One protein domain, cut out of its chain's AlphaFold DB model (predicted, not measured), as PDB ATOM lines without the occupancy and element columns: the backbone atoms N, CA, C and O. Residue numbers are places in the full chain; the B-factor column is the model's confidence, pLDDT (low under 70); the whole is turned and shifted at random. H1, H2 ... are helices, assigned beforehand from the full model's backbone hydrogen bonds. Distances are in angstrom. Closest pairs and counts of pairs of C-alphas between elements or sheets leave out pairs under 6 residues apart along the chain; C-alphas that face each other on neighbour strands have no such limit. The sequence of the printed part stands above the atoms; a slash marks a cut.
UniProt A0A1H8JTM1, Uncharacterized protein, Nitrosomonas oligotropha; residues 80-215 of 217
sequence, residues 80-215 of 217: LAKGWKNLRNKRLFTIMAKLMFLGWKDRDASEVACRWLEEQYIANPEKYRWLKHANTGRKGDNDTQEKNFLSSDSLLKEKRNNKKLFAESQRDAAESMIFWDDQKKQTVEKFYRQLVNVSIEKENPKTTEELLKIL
ATOM      1  N   LEU A  80     131.482 128.478 188.291       39.94
ATOM      2  CA  LEU A  80     131.412 127.596 187.131       39.94
ATOM      3  C   LEU A  80     132.800 127.057 186.746       39.94
ATOM      4  O   LEU A  80     132.986 125.847 186.741       39.94
ATOM      5  N   ALA A  81     133.828 127.892 186.571       51.69
ATOM      6  CA  ALA A  81     135.178 127.405 186.244       51.69
ATOM      7  C   ALA A  81     135.715 126.340 187.227       51.69
ATOM      8  O   ALA A  81     136.400 125.405 186.808       51.69
ATOM      9  N   LYS A  82     135.371 126.426 188.524       58.25
ATOM     10  CA  LYS A  82     135.745 125.409 189.523       58.25
ATOM     11  C   LYS A  82     134.999 124.087 189.311       58.25
ATOM     12  O   LYS A  82     135.624 123.028 189.364       58.25
ATOM     13  N   GLY A  83     133.693 124.137 189.041       59.56
ATOM     14  CA  GLY A  83     132.882 122.949 188.751       59.56
ATOM     15  C   GLY A  83     133.345 122.211 187.493       59.56
ATOM     16  O   GLY A  83     133.520 120.995 187.510       59.56
ATOM     17  N   TRP A  84     133.649 122.954 186.431       64.75
ATOM     18  CA  TRP A  84     134.060 122.388 185.145       64.75
ATOM     19  C   TRP A  84     135.482 121.821 185.215       64.75
ATOM     20  O   TRP A  84     135.745 120.731 184.705       64.75
ATOM     21  N   LYS A  85     136.390 122.501 185.936       72.69
ATOM     22  CA  LYS A  85     137.728 121.977 186.247       72.69
ATOM     23  C   LYS A  85     137.647 120.668 187.034       72.69
ATOM     24  O   LYS A  85     138.365 119.727 186.704       72.69
ATOM     25  N   ASN A  86     136.776 120.592 188.041       75.94
ATOM     26  CA  ASN A  86     136.579 119.368 188.815       75.94
ATOM     27  C   ASN A  86     136.015 118.237 187.949       75.94
ATOM     28  O   ASN A  86     136.534 117.129 188.018       75.94
ATOM     29  N   LEU A  87     135.018 118.513 187.102       76.88
ATOM     30  CA  LEU A  87     134.437 117.519 186.198       76.88
ATOM     31  C   LEU A  87     135.475 116.974 185.206       76.88
ATOM     32  O   LEU A  87     135.610 115.758 185.056       76.88
ATOM     33  N   ARG A  88     136.255 117.865 184.577       82.38
ATOM     34  CA  ARG A  88     137.380 117.480 183.716       82.38
ATOM     35  C   ARG A  88     138.370 116.606 184.471       82.38
ATOM     36  O   ARG A  88     138.684 115.511 184.018       82.38
ATOM     37  N   ASN A  89     138.878 117.094 185.603       87.19
ATOM     38  CA  ASN A  89     139.917 116.401 186.356       87.19
ATOM     39  C   ASN A  89     139.418 115.043 186.856       87.19
ATOM     40  O   ASN A  89     140.169 114.081 186.774       87.19
ATOM     41  N   LYS A  90     138.153 114.938 187.284       86.44
ATOM     42  CA  LYS A  90     137.523 113.663 187.644       86.44
ATOM     43  C   LYS A  90     137.607 112.671 186.485       86.44
ATOM     44  O   LYS A  90     138.130 111.577 186.654       86.44
ATOM     45  N   ARG A  91     137.191 113.079 185.283       87.06
ATOM     46  CA  ARG A  91     137.229 112.218 184.092       87.06
ATOM     47  C   ARG A  91     138.647 111.754 183.745       87.06
ATOM     48  O   ARG A  91     138.855 110.572 183.490       87.06
ATOM     49  N   LEU A  92     139.619 112.664 183.784       89.62
ATOM     50  CA  LEU A  92     141.025 112.337 183.527       89.62
ATOM     51  C   LEU A  92     141.608 111.420 184.606       89.62
ATOM     52  O   LEU A  92     142.302 110.464 184.286       89.62
ATOM     53  N   PHE A  93     141.289 111.663 185.876       94.25
ATOM     54  CA  PHE A  93     141.709 110.808 186.982       94.25
ATOM     55  C   PHE A  93     141.093 109.415 186.910       94.25
ATOM     56  O   PHE A  93     141.781 108.455 187.240       94.25
ATOM     57  N   THR A  94     139.854 109.274 186.438       91.62
ATOM     58  CA  THR A  94     139.245 107.960 186.195       91.62
ATOM     59  C   THR A  94     139.993 107.208 185.094       91.62
ATOM     60  O   THR A  94     140.279 106.026 185.261       91.62
ATOM     61  N   ILE A  95     140.367 107.878 183.995       90.69
ATOM     62  CA  ILE A  95     141.196 107.274 182.934       90.69
ATOM     63  C   ILE A  95     142.553 106.845 183.496       90.69
ATOM     64  O   ILE A  95     142.956 105.696 183.320       90.69
ATOM     65  N   MET A  96     143.224 107.737 184.230       94.56
ATOM     66  CA  MET A  96     144.497 107.422 184.875       94.56
ATOM     67  C   MET A  96     144.371 106.218 185.807       94.56
ATOM     68  O   MET A  96     145.188 105.309 185.738       94.56
ATOM     69  N   ALA A  97     143.342 106.186 186.656       93.56
ATOM     70  CA  ALA A  97     143.122 105.099 187.600       93.56
ATOM     71  C   ALA A  97     142.900 103.759 186.886       93.56
ATOM     72  O   ALA A  97     143.498 102.766 187.290       93.56
ATOM     73  N   LYS A  98     142.126 103.736 185.789       92.31
ATOM     74  CA  LYS A  98     141.956 102.537 184.951       92.31
ATOM     75  C   LYS A  98     143.296 102.021 184.433       92.31
ATOM     76  O   LYS A  98     143.600 100.844 184.587       92.31
ATOM     77  N   LEU A  99     144.120 102.904 183.875       92.06
ATOM     78  CA  LEU A  99     145.448 102.550 183.365       92.06
ATOM     79  C   LEU A  99     146.380 102.054 184.474       92.06
ATOM     80  O   LEU A  99     147.080 101.061 184.299       92.06
ATOM     81  N   MET A 100     146.350 102.697 185.640       93.44
ATOM     82  CA  MET A 100     147.121 102.264 186.805       93.44
ATOM     83  C   MET A 100     146.690 100.874 187.297       93.44
ATOM     84  O   MET A 100     147.550 100.065 187.636       93.44
ATOM     85  N   PHE A 101     145.389 100.558 187.295       91.88
ATOM     86  CA  PHE A 101     144.899  99.206 187.603       91.88
ATOM     87  C   PHE A 101     145.342  98.165 186.568       91.88
ATOM     88  O   PHE A 101     145.523  97.003 186.918       91.88
ATOM     89  N   LEU A 102     145.575  98.581 185.323       89.88
ATOM     90  CA  LEU A 102     146.189  97.762 184.274       89.88
ATOM     91  C   LEU A 102     147.731  97.720 184.364       89.88
ATOM     92  O   LEU A 102     148.384  97.202 183.464       89.88
ATOM     93  N   GLY A 103     148.334  98.266 185.427       90.94
ATOM     94  CA  GLY A 103     149.776  98.192 185.689       90.94
ATOM     95  C   GLY A 103     150.610  99.350 185.128       90.94
ATOM     96  O   GLY A 103     151.839  99.298 185.183       90.94
ATOM     97  N   TRP A 104     149.982 100.406 184.605       91.94
ATOM     98  CA  TRP A 104     150.705 101.560 184.069       91.94
ATOM     99  C   TRP A 104     151.237 102.465 185.177       91.94
ATOM    100  O   TRP A 104     150.616 102.641 186.227       91.94
ATOM    101  N   LYS A 105     152.382 103.105 184.921       93.00
ATOM    102  CA  LYS A 105     152.946 104.103 185.836       93.00
ATOM    103  C   LYS A 105     152.150 105.404 185.765       93.00
ATOM    104  O   LYS A 105     151.638 105.780 184.714       93.00
ATOM    105  N   ASP A 106     152.142 106.139 186.877       90.00
ATOM    106  CA  ASP A 106     151.475 107.440 187.019       90.00
ATOM    107  C   ASP A 106     151.742 108.398 185.851       90.00
ATOM    108  O   ASP A 106     150.811 109.032 185.362       90.00
ATOM    109  N   ARG A 107     153.009 108.498 185.429       89.75
ATOM    110  CA  ARG A 107     153.464 109.413 184.376       89.75
ATOM    111  C   ARG A 107     152.892 109.055 183.006       89.75
ATOM    112  O   ARG A 107     152.430 109.940 182.293       89.75
ATOM    113  N   ASP A 108     152.905 107.769 182.673       88.50
ATOM    114  CA  ASP A 108     152.415 107.272 181.386       88.50
ATOM    115  C   ASP A 108     150.887 107.394 181.341       88.50
ATOM    116  O   ASP A 108     150.311 107.882 180.371       88.50
ATOM    117  N   ALA A 109     150.221 107.048 182.447       90.00
ATOM    118  CA  ALA A 109     148.779 107.183 182.593       90.00
ATOM    119  C   ALA A 109     148.309 108.646 182.489       90.00
ATOM    120  O   ALA A 109     147.280 108.916 181.867       90.00
ATOM    121  N   SER A 110     149.041 109.601 183.079       91.00
ATOM    122  CA  SER A 110     148.700 111.026 182.970       91.00
ATOM    123  C   SER A 110     148.951 111.582 181.574       91.00
ATOM    124  O   SER A 110     148.139 112.371 181.096       91.00
ATOM    125  N   GLU A 111     150.023 111.163 180.898       88.88
ATOM    126  CA  GLU A 111     150.291 111.573 179.518       88.88
ATOM    127  C   GLU A 111     149.185 111.095 178.574       88.88
ATOM    128  O   GLU A 111     148.614 111.894 177.833       88.88
ATOM    129  N   VAL A 112     148.806 109.821 178.675       87.88
ATOM    130  CA  VAL A 112     147.717 109.244 177.885       87.88
ATOM    131  C   VAL A 112     146.379 109.921 178.172       87.88
ATOM    132  O   VAL A 112     145.636 110.222 177.242       87.88
ATOM    133  N   ALA A 113     146.061 110.203 179.439       88.31
ATOM    134  CA  ALA A 113     144.827 110.904 179.787       88.31
ATOM    135  C   ALA A 113     144.779 112.316 179.173       88.31
ATOM    136  O   ALA A 113     143.736 112.739 178.671       88.31
ATOM    137  N   CYS A 114     145.904 113.037 179.179       86.94
ATOM    138  CA  CYS A 114     146.017 114.342 178.532       86.94
ATOM    139  C   CYS A 114     145.865 114.250 177.006       86.94
ATOM    140  O   CYS A 114     145.125 115.049 176.436       86.94
ATOM    141  N   ARG A 115     146.481 113.255 176.355       83.06
ATOM    142  CA  ARG A 115     146.330 113.028 174.907       83.06
ATOM    143  C   ARG A 115     144.910 112.640 174.517       83.06
ATOM    144  O   ARG A 115     144.365 113.187 173.567       83.06
ATOM    145  N   TRP A 116     144.264 111.776 175.299       86.12
ATOM    146  CA  TRP A 116     142.858 111.426 175.098       86.12
ATOM    147  C   TRP A 116     141.967 112.677 175.075       86.12
ATOM    148  O   TRP A 116     141.068 112.789 174.243       86.12
ATOM    149  N   LEU A 117     142.234 113.639 175.968       82.25
ATOM    150  CA  LEU A 117     141.509 114.908 176.016       82.25
ATOM    151  C   LEU A 117     141.727 115.763 174.763       82.25
ATOM    152  O   LEU A 117     140.791 116.400 174.281       82.25
ATOM    153  N   GLU A 118     142.962 115.804 174.277       79.00
ATOM    154  CA  GLU A 118     143.333 116.519 173.061       79.00
ATOM    155  C   GLU A 118     142.640 115.912 171.839       79.00
ATOM    156  O   GLU A 118     141.981 116.635 171.094       79.00
ATOM    157  N   GLU A 119     142.657 114.588 171.692       78.00
ATOM    158  CA  GLU A 119     141.950 113.907 170.605       78.00
ATOM    159  C   GLU A 119     140.433 114.089 170.675       78.00
ATOM    160  O   GLU A 119     139.795 114.326 169.649       78.00
ATOM    161  N   GLN A 120     139.847 114.048 171.881       75.31
ATOM    162  CA  GLN A 120     138.432 114.386 172.066       75.31
ATOM    163  C   GLN A 120     138.118 115.762 171.502       75.31
ATOM    164  O   GLN A 120     137.128 115.933 170.789       75.31
ATOM    165  N   TYR A 121     138.957 116.741 171.831       69.75
ATOM    166  CA  TYR A 121     138.775 118.105 171.376       69.75
ATOM    167  C   TYR A 121     138.942 118.239 169.861       69.75
ATOM    168  O   TYR A 121     138.127 118.909 169.237       69.75
ATOM    169  N   ILE A 122     139.955 117.599 169.270       70.44
ATOM    170  CA  ILE A 122     140.182 117.619 167.819       70.44
ATOM    171  C   ILE A 122     138.979 117.021 167.080       70.44
ATOM    172  O   ILE A 122     138.510 117.606 166.107       70.44
ATOM    173  N   ALA A 123     138.448 115.897 167.567       70.00
ATOM    174  CA  ALA A 123     137.299 115.236 166.959       70.00
ATOM    175  C   ALA A 123     135.988 116.022 167.144       70.00
ATOM    176  O   ALA A 123     135.130 116.003 166.265       70.00
ATOM    177  N   ASN A 124     135.801 116.708 168.280       66.88
ATOM    178  CA  ASN A 124     134.578 117.463 168.558       66.88
ATOM    179  C   ASN A 124     134.844 118.770 169.336       66.88
ATOM    180  O   ASN A 124     134.607 118.855 170.551       66.88
ATOM    181  N   PRO A 125     135.317 119.823 168.648       62.69
ATOM    182  CA  PRO A 125     135.776 121.046 169.300       62.69
ATOM    183  C   PRO A 125     134.649 121.823 169.986       62.69
ATOM    184  O   PRO A 125     134.904 122.501 170.980       62.69
ATOM    185  N   GLU A 126     133.405 121.711 169.511       57.22
ATOM    186  CA  GLU A 126     132.243 122.377 170.111       57.22
ATOM    187  C   GLU A 126     131.834 121.722 171.432       57.22
ATOM    188  O   GLU A 126     131.712 122.402 172.456       57.22
ATOM    189  N   LYS A 127     131.719 120.386 171.450       59.47
ATOM    190  CA  LYS A 127     131.368 119.610 172.650       59.47
ATOM    191  C   LYS A 127     132.397 119.759 173.763       59.47
ATOM    192  O   LYS A 127     132.046 119.689 174.940       59.47
ATOM    193  N   TYR A 128     133.660 119.949 173.397       58.97
ATOM    194  CA  TYR A 128     134.790 119.994 174.320       58.97
ATOM    195  C   TYR A 128     135.413 121.394 174.441       58.97
ATOM    196  O   TYR A 128     136.458 121.550 175.072       58.97
ATOM    197  N   ARG A 129     134.749 122.437 173.919       60.16
ATOM    198  CA  ARG A 129     135.204 123.842 173.955       60.16
ATOM    199  C   ARG A 129     135.591 124.320 175.355       60.16
ATOM    200  O   ARG A 129     136.537 125.084 175.519       60.16
ATOM    201  N   TRP A 130     134.886 123.825 176.363       55.12
ATOM    202  CA  TRP A 130     135.066 124.157 177.773       55.12
ATOM    203  C   TRP A 130     136.288 123.524 178.450       55.12
ATOM    204  O   TRP A 130     136.599 123.852 179.595       55.12
ATOM    205  N   LEU A 131     136.977 122.605 177.775       54.91
ATOM    206  CA  LEU A 131     138.178 121.949 178.295       54.91
ATOM    207  C   LEU A 131     139.451 122.761 178.059       54.91
ATOM    208  O   LEU A 131     140.458 122.507 178.729       54.91
ATOM    209  N   LYS A 132     139.396 123.760 177.167       53.78
ATOM    210  CA  LYS A 132     140.465 124.745 176.994       53.78
ATOM    211  C   LYS A 132     140.612 125.605 178.250       53.78
ATOM    212  O   LYS A 132     139.640 125.958 178.917       53.78
ATOM    213  N   HIS A 133     141.850 125.980 178.570       51.19
ATOM    214  CA  HIS A 133     142.091 127.001 179.583       51.19
ATOM    215  C   HIS A 133     141.420 128.316 179.156       51.19
ATOM    216  O   HIS A 133     141.563 128.739 178.006       51.19
ATOM    217  N   ALA A 134     140.745 128.985 180.099       44.31
ATOM    218  CA  ALA A 134     139.985 130.225 179.886       44.31
ATOM    219  C   ALA A 134     140.790 131.395 179.269       44.31
ATOM    220  O   ALA A 134     140.211 132.405 178.889       44.31
ATOM    221  N   ASN A 135     142.116 131.263 179.142       40.53
ATOM    222  CA  ASN A 135     143.007 132.287 178.595       40.53
ATOM    223  C   ASN A 135     143.408 132.073 177.123       40.53
ATOM    224  O   ASN A 135     144.109 132.916 176.579       40.53
ATOM    225  N   THR A 136     142.957 131.007 176.457       43.81
ATOM    226  CA  THR A 136     143.358 130.653 175.071       43.81
ATOM    227  C   THR A 136     142.686 131.493 173.967       43.81
ATOM    228  O   THR A 136     142.467 131.020 172.858       43.81
ATOM    229  N   GLY A 137     142.335 132.746 174.262       36.34
ATOM    230  CA  GLY A 137     141.658 133.645 173.320       36.34
ATOM    231  C   GLY A 137     141.869 135.135 173.590       36.34
ATOM    232  O   GLY A 137     141.133 135.962 173.052       36.34
ATOM    233  N   ARG A 138     142.846 135.516 174.427       37.94
ATOM    234  CA  ARG A 138     143.250 136.925 174.516       37.94
ATOM    235  C   ARG A 138     144.108 137.242 173.294       37.94
ATOM    236  O   ARG A 138     145.161 136.646 173.122       37.94
ATOM    237  N   LYS A 139     143.606 138.146 172.445       36.09
ATOM    238  CA  LYS A 139     144.260 138.650 171.225       36.09
ATOM    239  C   LYS A 139     145.767 138.843 171.439       36.09
ATOM    240  O   LYS A 139     146.153 139.661 172.270       36.09
ATOM    241  N   GLY A 140     146.574 138.115 170.670       37.56
ATOM    242  CA  GLY A 140     148.033 138.239 170.657       37.56
ATOM    243  C   GLY A 140     148.772 136.976 170.211       37.56
ATOM    244  O   GLY A 140     149.866 137.092 169.670       37.56
ATOM    245  N   ASP A 141     148.175 135.795 170.371       35.66
ATOM    246  CA  ASP A 141     148.845 134.548 170.006       35.66
ATOM    247  C   ASP A 141     148.616 134.238 168.526       35.66
ATOM    248  O   ASP A 141     147.531 133.834 168.109       35.66
ATOM    249  N   ASN A 142     149.659 134.501 167.738       35.12
ATOM    250  CA  ASN A 142     149.776 134.083 166.351       35.12
ATOM    251  C   ASN A 142     149.478 132.586 166.198       35.12
ATOM    252  O   ASN A 142     149.876 131.769 167.029       35.12
ATOM    253  N   ASP A 143     148.814 132.271 165.086       39.19
ATOM    254  CA  ASP A 143     148.525 130.942 164.559       39.19
ATOM    255  C   ASP A 143     149.768 130.043 164.484       39.19
ATOM    256  O   ASP A 143     150.388 129.860 163.437       39.19
ATOM    257  N   THR A 144     150.091 129.397 165.595       35.84
ATOM    258  CA  THR A 144     150.758 128.101 165.577       35.84
ATOM    259  C   THR A 144     149.909 127.137 166.377       35.84
ATOM    260  O   THR A 144     149.766 127.248 167.593       35.84
ATOM    261  N   GLN A 145     149.299 126.210 165.640       43.59
ATOM    262  CA  GLN A 145     148.823 124.932 166.147       43.59
ATOM    263  C   GLN A 145     149.879 124.336 167.091       43.59
ATOM    264  O   GLN A 145     151.068 124.433 166.815       43.59
ATOM    265  N   GLU A 146     149.415 123.692 168.161       44.91
ATOM    266  CA  GLU A 146     150.174 123.141 169.293       44.91
ATOM    267  C   GLU A 146     150.374 124.085 170.492       44.91
ATOM    268  O   GLU A 146     150.802 125.226 170.380       44.91
ATOM    269  N   LYS A 147     150.174 123.501 171.681       45.41
ATOM    270  CA  LYS A 147     150.615 123.980 173.005       45.41
ATOM    271  C   LYS A 147     149.702 124.999 173.678       45.41
ATOM    272  O   LYS A 147     150.039 126.163 173.809       45.41
ATOM    273  N   ASN A 148     148.580 124.507 174.213       48.62
ATOM    274  CA  ASN A 148     148.166 124.796 175.601       48.62
ATOM    275  C   ASN A 148     147.012 123.871 176.061       48.62
ATOM    276  O   ASN A 148     146.077 124.302 176.744       48.62
ATOM    277  N   PHE A 149     147.053 122.583 175.690       62.19
ATOM    278  CA  PHE A 149     146.239 121.567 176.369       62.19
ATOM    279  C   PHE A 149     146.848 121.245 177.741       62.19
ATOM    280  O   PHE A 149     148.026 121.507 177.989       62.19
ATOM    281  N   LEU A 150     146.024 120.743 178.669       73.31
ATOM    282  CA  LEU A 150     146.440 120.439 180.040       73.31
ATOM    283  C   LEU A 150     147.686 119.538 180.029       73.31
ATOM    284  O   LEU A 150     147.627 118.430 179.507       73.31
ATOM    285  N   SER A 151     148.793 119.982 180.626       82.25
ATOM    286  CA  SER A 151     150.015 119.176 180.663       82.25
ATOM    287  C   SER A 151     149.915 118.026 181.669       82.25
ATOM    288  O   SER A 151     149.279 118.155 182.720       82.25
ATOM    289  N   SER A 152     150.606 116.922 181.369       85.81
ATOM    290  CA  SER A 152     150.734 115.754 182.255       85.81
ATOM    291  C   SER A 152     151.232 116.160 183.652       85.81
ATOM    292  O   SER A 152     150.636 115.789 184.663       85.81
ATOM    293  N   ASP A 153     152.232 117.046 183.730       85.19
ATOM    294  CA  ASP A 153     152.749 117.572 185.001       85.19
ATOM    295  C   ASP A 153     151.713 118.388 185.781       85.19
ATOM    296  O   ASP A 153     151.623 118.280 187.009       85.19
ATOM    297  N   SER A 154     150.900 119.190 185.083       84.44
ATOM    298  CA  SER A 154     149.809 119.944 185.702       84.44
ATOM    299  C   SER A 154     148.749 119.000 186.267       84.44
ATOM    300  O   SER A 154     148.334 119.157 187.417       84.44
ATOM    301  N   LEU A 155     148.374 117.962 185.515       87.81
ATOM    302  CA  LEU A 155     147.424 116.943 185.960       87.81
ATOM    303  C   LEU A 155     147.959 116.150 187.166       87.81
ATOM    304  O   LEU A 155     147.233 115.945 188.140       87.81
ATOM    305  N   LEU A 156     149.243 115.780 187.168       90.62
ATOM    306  CA  LEU A 156     149.899 115.122 188.304       90.62
ATOM    307  C   LEU A 156     149.990 116.031 189.536       90.62
ATOM    308  O   LEU A 156     149.880 115.556 190.671       90.62
ATOM    309  N   LYS A 157     150.195 117.338 189.346       89.94
ATOM    310  CA  LYS A 157     150.143 118.323 190.434       89.94
ATOM    311  C   LYS A 157     148.725 118.435 191.000       89.94
ATOM    312  O   LYS A 157     148.554 118.436 192.216       89.94
ATOM    313  N   GLU A 158     147.705 118.450 190.146       89.06
ATOM    314  CA  GLU A 158     146.300 118.432 190.568       89.06
ATOM    315  C   GLU A 158     145.940 117.141 191.316       89.06
ATOM    316  O   GLU A 158     145.268 117.216 192.341       89.06
ATOM    317  N   LYS A 159     146.440 115.973 190.883       90.94
ATOM    318  CA  LYS A 159     146.276 114.692 191.598       90.94
ATOM    319  C   LYS A 159     146.833 114.785 193.022       90.94
ATOM    320  O   LYS A 159     146.169 114.386 193.977       90.94
ATOM    321  N   ARG A 160     148.040 115.346 193.173       89.88
ATOM    322  CA  ARG A 160     148.695 115.550 194.480       89.88
ATOM    323  C   ARG A 160     147.908 116.504 195.381       89.88
ATOM    324  O   ARG A 160     147.780 116.241 196.575       89.88
ATOM    325  N   ASN A 161     147.366 117.573 194.801       88.81
ATOM    326  CA  ASN A 161     146.641 118.614 195.529       88.81
ATOM    327  C   ASN A 161     145.193 118.225 195.864       88.81
ATOM    328  O   ASN A 161     144.652 118.691 196.862       88.81
ATOM    329  N   ASN A 162     144.555 117.378 195.053       89.00
ATOM    330  CA  ASN A 162     143.141 117.031 195.175       89.00
ATOM    331  C   ASN A 162     142.939 115.523 195.392       89.00
ATOM    332  O   ASN A 162     142.271 114.832 194.619       89.00
ATOM    333  N   LYS A 163     143.522 115.012 196.485       91.19
ATOM    334  CA  LYS A 163     143.504 113.583 196.842       91.19
ATOM    335  C   LYS A 163     142.091 113.007 196.965       91.19
ATOM    336  O   LYS A 163     141.876 111.863 196.584       91.19
ATOM    337  N   LYS A 164     141.129 113.794 197.467       92.12
ATOM    338  CA  LYS A 164     139.727 113.366 197.599       92.12
ATOM    339  C   LYS A 164     139.113 113.060 196.231       92.12
ATOM    340  O   LYS A 164     138.565 111.980 196.046       92.12
ATOM    341  N   LEU A 165     139.269 113.977 195.274       89.94
ATOM    342  CA  LEU A 165     138.761 113.795 193.915       89.94
ATOM    343  C   LEU A 165     139.417 112.592 193.227       89.94
ATOM    344  O   LEU A 165     138.748 111.836 192.525       89.94
ATOM    345  N   PHE A 166     140.719 112.389 193.447       93.88
ATOM    346  CA  PHE A 166     141.417 111.223 192.910       93.88
ATOM    347  C   PHE A 166     140.909 109.911 193.526       93.88
ATOM    348  O   PHE A 166     140.623 108.977 192.786       93.88
ATOM    349  N   ALA A 167     140.715 109.851 194.846       93.50
ATOM    350  CA  ALA A 167     140.184 108.664 195.519       93.50
ATOM    351  C   ALA A 167     138.763 108.305 195.047       93.50
ATOM    352  O   ALA A 167     138.464 107.134 194.840       93.50
ATOM    353  N   GLU A 168     137.898 109.301 194.833       93.06
ATOM    354  CA  GLU A 168     136.583 109.094 194.208       93.06
ATOM    355  C   GLU A 168     136.731 108.526 192.791       93.06
ATOM    356  O   GLU A 168     136.104 107.530 192.452       93.06
ATOM    357  N   SER A 169     137.637 109.090 191.991       93.38
ATOM    358  CA  SER A 169     137.887 108.628 190.620       93.38
ATOM    359  C   SER A 169     138.447 107.200 190.562       93.38
ATOM    360  O   SER A 169     138.169 106.479 189.606       93.38
ATOM    361  N   GLN A 170     139.221 106.782 191.571       95.25
ATOM    362  CA  GLN A 170     139.699 105.403 191.710       95.25
ATOM    363  C   GLN A 170     138.566 104.427 192.026       95.25
ATOM    364  O   GLN A 170     138.573 103.327 191.480       95.25
ATOM    365  N   ARG A 171     137.594 104.818 192.865       92.69
ATOM    366  CA  ARG A 171     136.400 103.997 193.117       92.69
ATOM    367  C   ARG A 171     135.575 103.840 191.848       92.69
ATOM    368  O   ARG A 171     135.339 102.712 191.442       92.69
ATOM    369  N   ASP A 172     135.269 104.946 191.168       90.44
ATOM    370  CA  ASP A 172     134.521 104.932 189.905       90.44
ATOM    371  C   ASP A 172     135.227 104.059 188.844       90.44
ATOM    372  O   ASP A 172     134.596 103.306 188.101       90.44
ATOM    373  N   ALA A 173     136.564 104.136 188.771       91.94
ATOM    374  CA  ALA A 173     137.359 103.291 187.886       91.94
ATOM    375  C   ALA A 173     137.248 101.810 188.264       91.94
ATOM    376  O   ALA A 173     136.935 101.003 187.388       91.94
ATOM    377  N   ALA A 174     137.452 101.468 189.539       90.56
ATOM    378  CA  ALA A 174     137.352 100.099 190.029       90.56
ATOM    379  C   ALA A 174     135.962  99.516 189.748       90.56
ATOM    380  O   ALA A 174     135.879  98.472 189.113       90.56
ATOM    381  N   GLU A 175     134.893 100.229 190.116       90.00
ATOM    382  CA  GLU A 175     133.498  99.841 189.865       90.00
ATOM    383  C   GLU A 175     133.243  99.566 188.383       90.00
ATOM    384  O   GLU A 175     132.704  98.521 188.024       90.00
ATOM    385  N   SER A 176     133.711 100.455 187.502       86.94
ATOM    386  CA  SER A 176     133.541 100.269 186.057       86.94
ATOM    387  C   SER A 176     134.321  99.078 185.491       86.94
ATOM    388  O   SER A 176     133.973  98.596 184.414       86.94
ATOM    389  N   MET A 177     135.368  98.623 186.187       87.50
ATOM    390  CA  MET A 177     136.250  97.529 185.774       87.50
ATOM    391  C   MET A 177     135.879  96.171 186.386       87.50
ATOM    392  O   MET A 177     136.436  95.166 185.948       87.50
ATOM    393  N   ILE A 178     134.946  96.110 187.349       88.44
ATOM    394  CA  ILE A 178     134.560  94.866 188.056       88.44
ATOM    395  C   ILE A 178     134.194  93.740 187.079       88.44
ATOM    396  O   ILE A 178     134.552  92.588 187.304       88.44
ATOM    397  N   PHE A 179     133.512  94.074 185.983       80.94
ATOM    398  CA  PHE A 179     133.023  93.105 184.996       80.94
ATOM    399  C   PHE A 179     133.894  93.018 183.737       80.94
ATOM    400  O   PHE A 179     133.426  92.569 182.694       80.94
ATOM    401  N   TRP A 180     135.138  93.499 183.785       87.69
ATOM    402  CA  TRP A 180     136.031  93.389 182.635       87.69
ATOM    403  C   TRP A 180     136.680  92.013 182.606       87.69
ATOM    404  O   TRP A 180     137.469  91.664 183.488       87.69
ATOM    405  N   ASP A 181     136.394  91.269 181.546       87.50
ATOM    406  CA  ASP A 181     137.205  90.124 181.166       87.50
ATOM    407  C   ASP A 181     138.584  90.576 180.647       87.50
ATOM    408  O   ASP A 181     138.860  91.764 180.420       87.50
ATOM    409  N   ASP A 182     139.491  89.617 180.484       86.31
ATOM    410  CA  ASP A 182     140.850  89.912 180.036       86.31
ATOM    411  C   ASP A 182     140.883  90.443 178.596       86.31
ATOM    412  O   ASP A 182     141.745  91.256 178.261       86.31
ATOM    413  N   GLN A 183     139.897  90.087 177.767       85.81
ATOM    414  CA  GLN A 183     139.750  90.623 176.416       85.81
ATOM    415  C   GLN A 183     139.421  92.126 176.435       85.81
ATOM    416  O   GLN A 183     140.027  92.907 175.692       85.81
ATOM    417  N   LYS A 184     138.507  92.568 177.307       84.06
ATOM    418  CA  LYS A 184     138.147  93.979 177.487       84.06
ATOM    419  C   LYS A 184     139.321  94.762 178.064       84.06
ATOM    420  O   LYS A 184     139.614  95.847 177.561       84.06
ATOM    421  N   LYS A 185     140.062  94.199 179.028       85.00
ATOM    422  CA  LYS A 185     141.303  94.810 179.549       85.00
ATOM    423  C   LYS A 185     142.340  95.020 178.444       85.00
ATOM    424  O   LYS A 185     142.820  96.139 178.281       85.00
ATOM    425  N   GLN A 186     142.624  93.989 177.643       83.56
ATOM    426  CA  GLN A 186     143.568  94.078 176.522       83.56
ATOM    427  C   GLN A 186     143.115  95.082 175.459       83.56
ATOM    428  O   GLN A 186     143.934  95.826 174.925       83.56
ATOM    429  N   THR A 187     141.814  95.142 175.166       83.06
ATOM    430  CA  THR A 187     141.249  96.094 174.198       83.06
ATOM    431  C   THR A 187     141.440  97.534 174.667       83.06
ATOM    432  O   THR A 187     141.909  98.381 173.907       83.06
ATOM    433  N   VAL A 188     141.128  97.804 175.936       81.25
ATOM    434  CA  VAL A 188     141.315  99.122 176.550       81.25
ATOM    435  C   VAL A 188     142.793  99.501 176.575       81.25
ATOM    436  O   VAL A 188     143.152 100.618 176.205       81.25
ATOM    437  N   GLU A 189     143.665  98.572 176.957       83.50
ATOM    438  CA  GLU A 189     145.105  98.803 176.964       83.50
ATOM    439  C   GLU A 189     145.639  99.095 175.556       83.50
ATOM    440  O   GLU A 189     146.388 100.052 175.367       83.50
ATOM    441  N   LYS A 190     145.212  98.325 174.548       82.75
ATOM    442  CA  LYS A 190     145.594  98.529 173.146       82.75
ATOM    443  C   LYS A 190     145.157  99.902 172.638       82.75
ATOM    444  O   LYS A 190     145.969 100.586 172.019       82.75
ATOM    445  N   PHE A 191     143.929 100.323 172.942       79.19
ATOM    446  CA  PHE A 191     143.436 101.659 172.600       79.19
ATOM    447  C   PHE A 191     144.332 102.754 173.190       79.19
ATOM    448  O   PHE A 191     144.828 103.624 172.479       79.19
ATOM    449  N   TYR A 192     144.615 102.681 174.489       77.25
ATOM    450  CA  TYR A 192     145.442 103.690 175.144       77.25
ATOM    451  C   TYR A 192     146.911 103.658 174.689       77.25
ATOM    452  O   TYR A 192     147.543 104.710 174.626       77.25
ATOM    453  N   ARG A 193     147.451 102.498 174.287       77.56
ATOM    454  CA  ARG A 193     148.766 102.405 173.618       77.56
ATOM    455  C   ARG A 193     148.765 103.062 172.241       77.56
ATOM    456  O   ARG A 193     149.755 103.691 171.881       77.56
ATOM    457  N   GLN A 194     147.671 102.963 171.484       74.62
ATOM    458  CA  GLN A 194     147.545 103.660 170.201       74.62
ATOM    459  C   GLN A 194     147.607 105.179 170.390       74.62
ATOM    460  O   GLN A 194     148.348 105.830 169.670       74.62
ATOM    461  N   LEU A 195     146.982 105.732 171.434       68.50
ATOM    462  CA  LEU A 195     147.089 107.164 171.767       68.50
ATOM    463  C   LEU A 195     148.534 107.628 172.055       68.50
ATOM    464  O   LEU A 195     148.883 108.795 171.863       68.50
ATOM    465  N   VAL A 196     149.407 106.721 172.508       64.56
ATOM    466  CA  VAL A 196     150.847 106.998 172.666       64.56
ATOM    467  C   VAL A 196     151.577 106.952 171.316       64.56
ATOM    468  O   VAL A 196     152.451 107.780 171.054       64.56
ATOM    469  N   ASN A 197     151.195 106.018 170.444       56.34
ATOM    470  CA  ASN A 197     151.894 105.720 169.192       56.34
ATOM    471  C   ASN A 197     151.417 106.548 167.977       56.34
ATOM    472  O   ASN A 197     152.175 106.700 167.022       56.34
ATOM    473  N   VAL A 198     150.217 107.142 168.009       50.00
ATOM    474  CA  VAL A 198     149.659 107.995 166.931       50.00
ATOM    475  C   VAL A 198     150.399 109.337 166.789       50.00
ATOM    476  O   VAL A 198     150.230 110.046 165.803       50.00
ATOM    477  N   SER A 199     151.349 109.653 167.678       39.97
ATOM    478  CA  SER A 199     152.321 110.729 167.420       39.97
ATOM    479  C   SER A 199     153.260 110.456 166.233       39.97
ATOM    480  O   SER A 199     154.042 111.341 165.895       39.97
ATOM    481  N   ILE A 200     153.219 109.270 165.607       39.72
ATOM    482  CA  ILE A 200     154.140 108.900 164.519       39.72
ATOM    483  C   ILE A 200     153.445 108.757 163.154       39.72
ATOM    484  O   ILE A 200     154.083 109.024 162.140       39.72
ATOM    485  N   GLU A 201     152.146 108.455 163.078       32.84
ATOM    486  CA  GLU A 201     151.459 108.297 161.787       32.84
ATOM    487  C   GLU A 201     150.117 109.037 161.772       32.84
ATOM    488  O   GLU A 201     149.199 108.745 162.534       32.84
ATOM    489  N   LYS A 202     150.023 110.035 160.885       41.03
ATOM    490  CA  LYS A 202     148.784 110.741 160.543       41.03
ATOM    491  C   LYS A 202     147.774 109.737 159.977       41.03
ATOM    492  O   LYS A 202     147.802 109.482 158.776       41.03
ATOM    493  N   GLU A 203     146.863 109.216 160.792       40.56
ATOM    494  CA  GLU A 203     145.754 108.398 160.290       40.56
ATOM    495  C   GLU A 203     144.355 108.957 160.590       40.56
ATOM    496  O   GLU A 203     144.129 109.801 161.453       40.56
ATOM    497  N   ASN A 204     143.439 108.496 159.737       42.72
ATOM    498  CA  ASN A 204     142.121 109.001 159.360       42.72
ATOM    499  C   ASN A 204     141.147 109.289 160.536       42.72
ATOM    500  O   ASN A 204     140.948 108.423 161.387       42.72
ATOM    501  N   PRO A 205     140.401 110.415 160.534       46.25
ATOM    502  CA  PRO A 205     139.448 110.781 161.598       46.25
ATOM    503  C   PRO A 205     138.283 109.796 161.827       46.25
ATOM    504  O   PRO A 205     137.663 109.824 162.889       46.25
ATOM    505  N   LYS A 206     137.983 108.900 160.875       44.09
ATOM    506  CA  LYS A 206     136.930 107.878 161.034       44.09
ATOM    507  C   LYS A 206     137.270 106.825 162.097       44.09
ATOM    508  O   LYS A 206     136.371 106.339 162.776       44.09
ATOM    509  N   THR A 207     138.549 106.506 162.278       51.69
ATOM    510  CA  THR A 207     139.004 105.472 163.218       51.69
ATOM    511  C   THR A 207     138.910 105.958 164.667       51.69
ATOM    512  O   THR A 207     138.526 105.204 165.558       51.69
ATOM    513  N   THR A 208     139.175 107.245 164.911       48.56
ATOM    514  CA  THR A 208     139.083 107.860 166.243       48.56
ATOM    515  C   THR A 208     137.647 107.839 166.776       48.56
ATOM    516  O   THR A 208     137.424 107.528 167.940       48.56
ATOM    517  N   GLU A 209     136.646 108.102 165.936       48.50
ATOM    518  CA  GLU A 209     135.240 108.148 166.360       48.50
ATOM    519  C   GLU A 209     134.683 106.771 166.765       48.50
ATOM    520  O   GLU A 209     133.929 106.657 167.736       48.50
ATOM    521  N   GLU A 210     135.081 105.708 166.061       49.91
ATOM    522  CA  GLU A 210     134.717 104.328 166.402       49.91
ATOM    523  C   GLU A 210     135.405 103.851 167.683       49.91
ATOM    524  O   GLU A 210     134.763 103.239 168.541       49.91
ATOM    525  N   LEU A 211     136.677 104.209 167.875       49.56
ATOM    526  CA  LEU A 211     137.420 103.868 169.086       49.56
ATOM    527  C   LEU A 211     136.849 104.554 170.339       49.56
ATOM    528  O   LEU A 211     136.848 103.976 171.427       49.56
ATOM    529  N   LEU A 212     136.284 105.754 170.199       49.81
ATOM    530  CA  LEU A 212     135.671 106.479 171.317       49.81
ATOM    531  C   LEU A 212     134.327 105.916 171.771       49.81
ATOM    532  O   LEU A 212     133.972 106.083 172.942       49.81
ATOM    533  N   LYS A 213     133.610 105.200 170.901       49.81
ATOM    534  CA  LYS A 213     132.368 104.505 171.274       49.81
ATOM    535  C   LYS A 213     132.618 103.346 172.244       49.81
ATOM    536  O   LYS A 213     131.761 103.079 173.081       49.81
ATOM    537  N   ILE A 214     133.799 102.722 172.206       51.69
ATOM    538  CA  ILE A 214     134.174 101.599 173.089       51.69
ATOM    539  C   ILE A 214     134.304 102.039 174.562       51.69
ATOM    540  O   ILE A 214     134.162 101.225 175.466       51.69
ATOM    541  N   LEU A 215     134.540 103.329 174.830       42.81
ATOM    542  CA  LEU A 215     134.720 103.859 176.189       42.81
ATOM    543  C   LEU A 215     133.425 104.306 176.881       42.81
ATOM    544  O   LEU A 215     133.458 104.591 178.081       42.81
TER     545      LEU A 215
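AT A GLANCE: This is residues 80 to 215 of the 217 residues of an uncharacterized protein of Nitrosomonas oligotropha (UniProt A0A1H8JTM1). Six helices make a crossed pile: H2 runs through the middle, H1 crosses it on one side, and H4 crosses H1 on the side away from H2. H3 packs on the first half of H2, H5 meets H2 on the side away from H1, and H6 packs on the last residues of H2, while residues 137 to 147 stick out as a free loop. The printed part has 136 residues with six named helices, H1 to H6 in chain order, and no named strand; the class is all helix. It is compact, with a radius of gyration of the C-alphas of 15.4 A and spans of 50 by 37 by 24 A.

IN THESE COORDINATES: Find C-alpha 80 at (131.412, 127.596, 187.131); from there H1, residues 80 to 101, runs 31.4 A. Next look at H2, residues 106 to 123, 25.8 A long, beginning at C-alpha 106 at (151.475, 107.440, 187.019). Past residues 124 to 151, which hold no named element, comes H3, residues 152 to 161, 14.2 A. H4, residues 163 to 177, is 20.8 A long, and H5, residues 182 to 197, is 22.1 A long. H6, residues 205 to 213, runs 13.5 A to C-alpha 213 at (132.368, 104.505, 171.274).

HOW THE PARTS SIT: Begin at H2, the hub, which touches four helices. With residues 92 to 100 alone H1 touches it, closest at the C-alphas of Met 96 and Ala 109, 4.9 A apart, at a steep tilt of 56 degrees, opposite ways. H3 touches H2 at the C-alphas of Glu 111 and Ser 152, their closest, 5.0 A apart. Residues 192 to 196 of H5 touch H2, about perpendicular at 76 degrees, with the C-alphas of Val 112 and Val 196 closest at 6.5 A. H6 touches residues 119 to 123 of H2, with the C-alphas of Ala 123 and Pro 205 closest at 7.3 A. Farther out, H4 touches H1, closest at the C-alphas of Thr 94 and Ser 169, 4.7 A, at a steep tilt of 53 degrees, the same way. H2 and H4 are apart. In H1, H2, H3, H4 and H5 every O i to N i+4 pair is within hydrogen-bond range; in H6, 3 of 5 are.

THE WHOLE: The C-alphas of Gly 140 and Asp 181 are the two farthest apart, at 50.4 A. Without residues 137 to 147, which stand free, the body spans 38 by 32 by 22 A. The printed part has no cut, and its one long link is H2 to H3, with 28 residues. Mean pLDDT of the printed part is 72.0; look for values under 70 at residues 80 to 84, residue 121, residues 124 to 149 and residues 195 to 215.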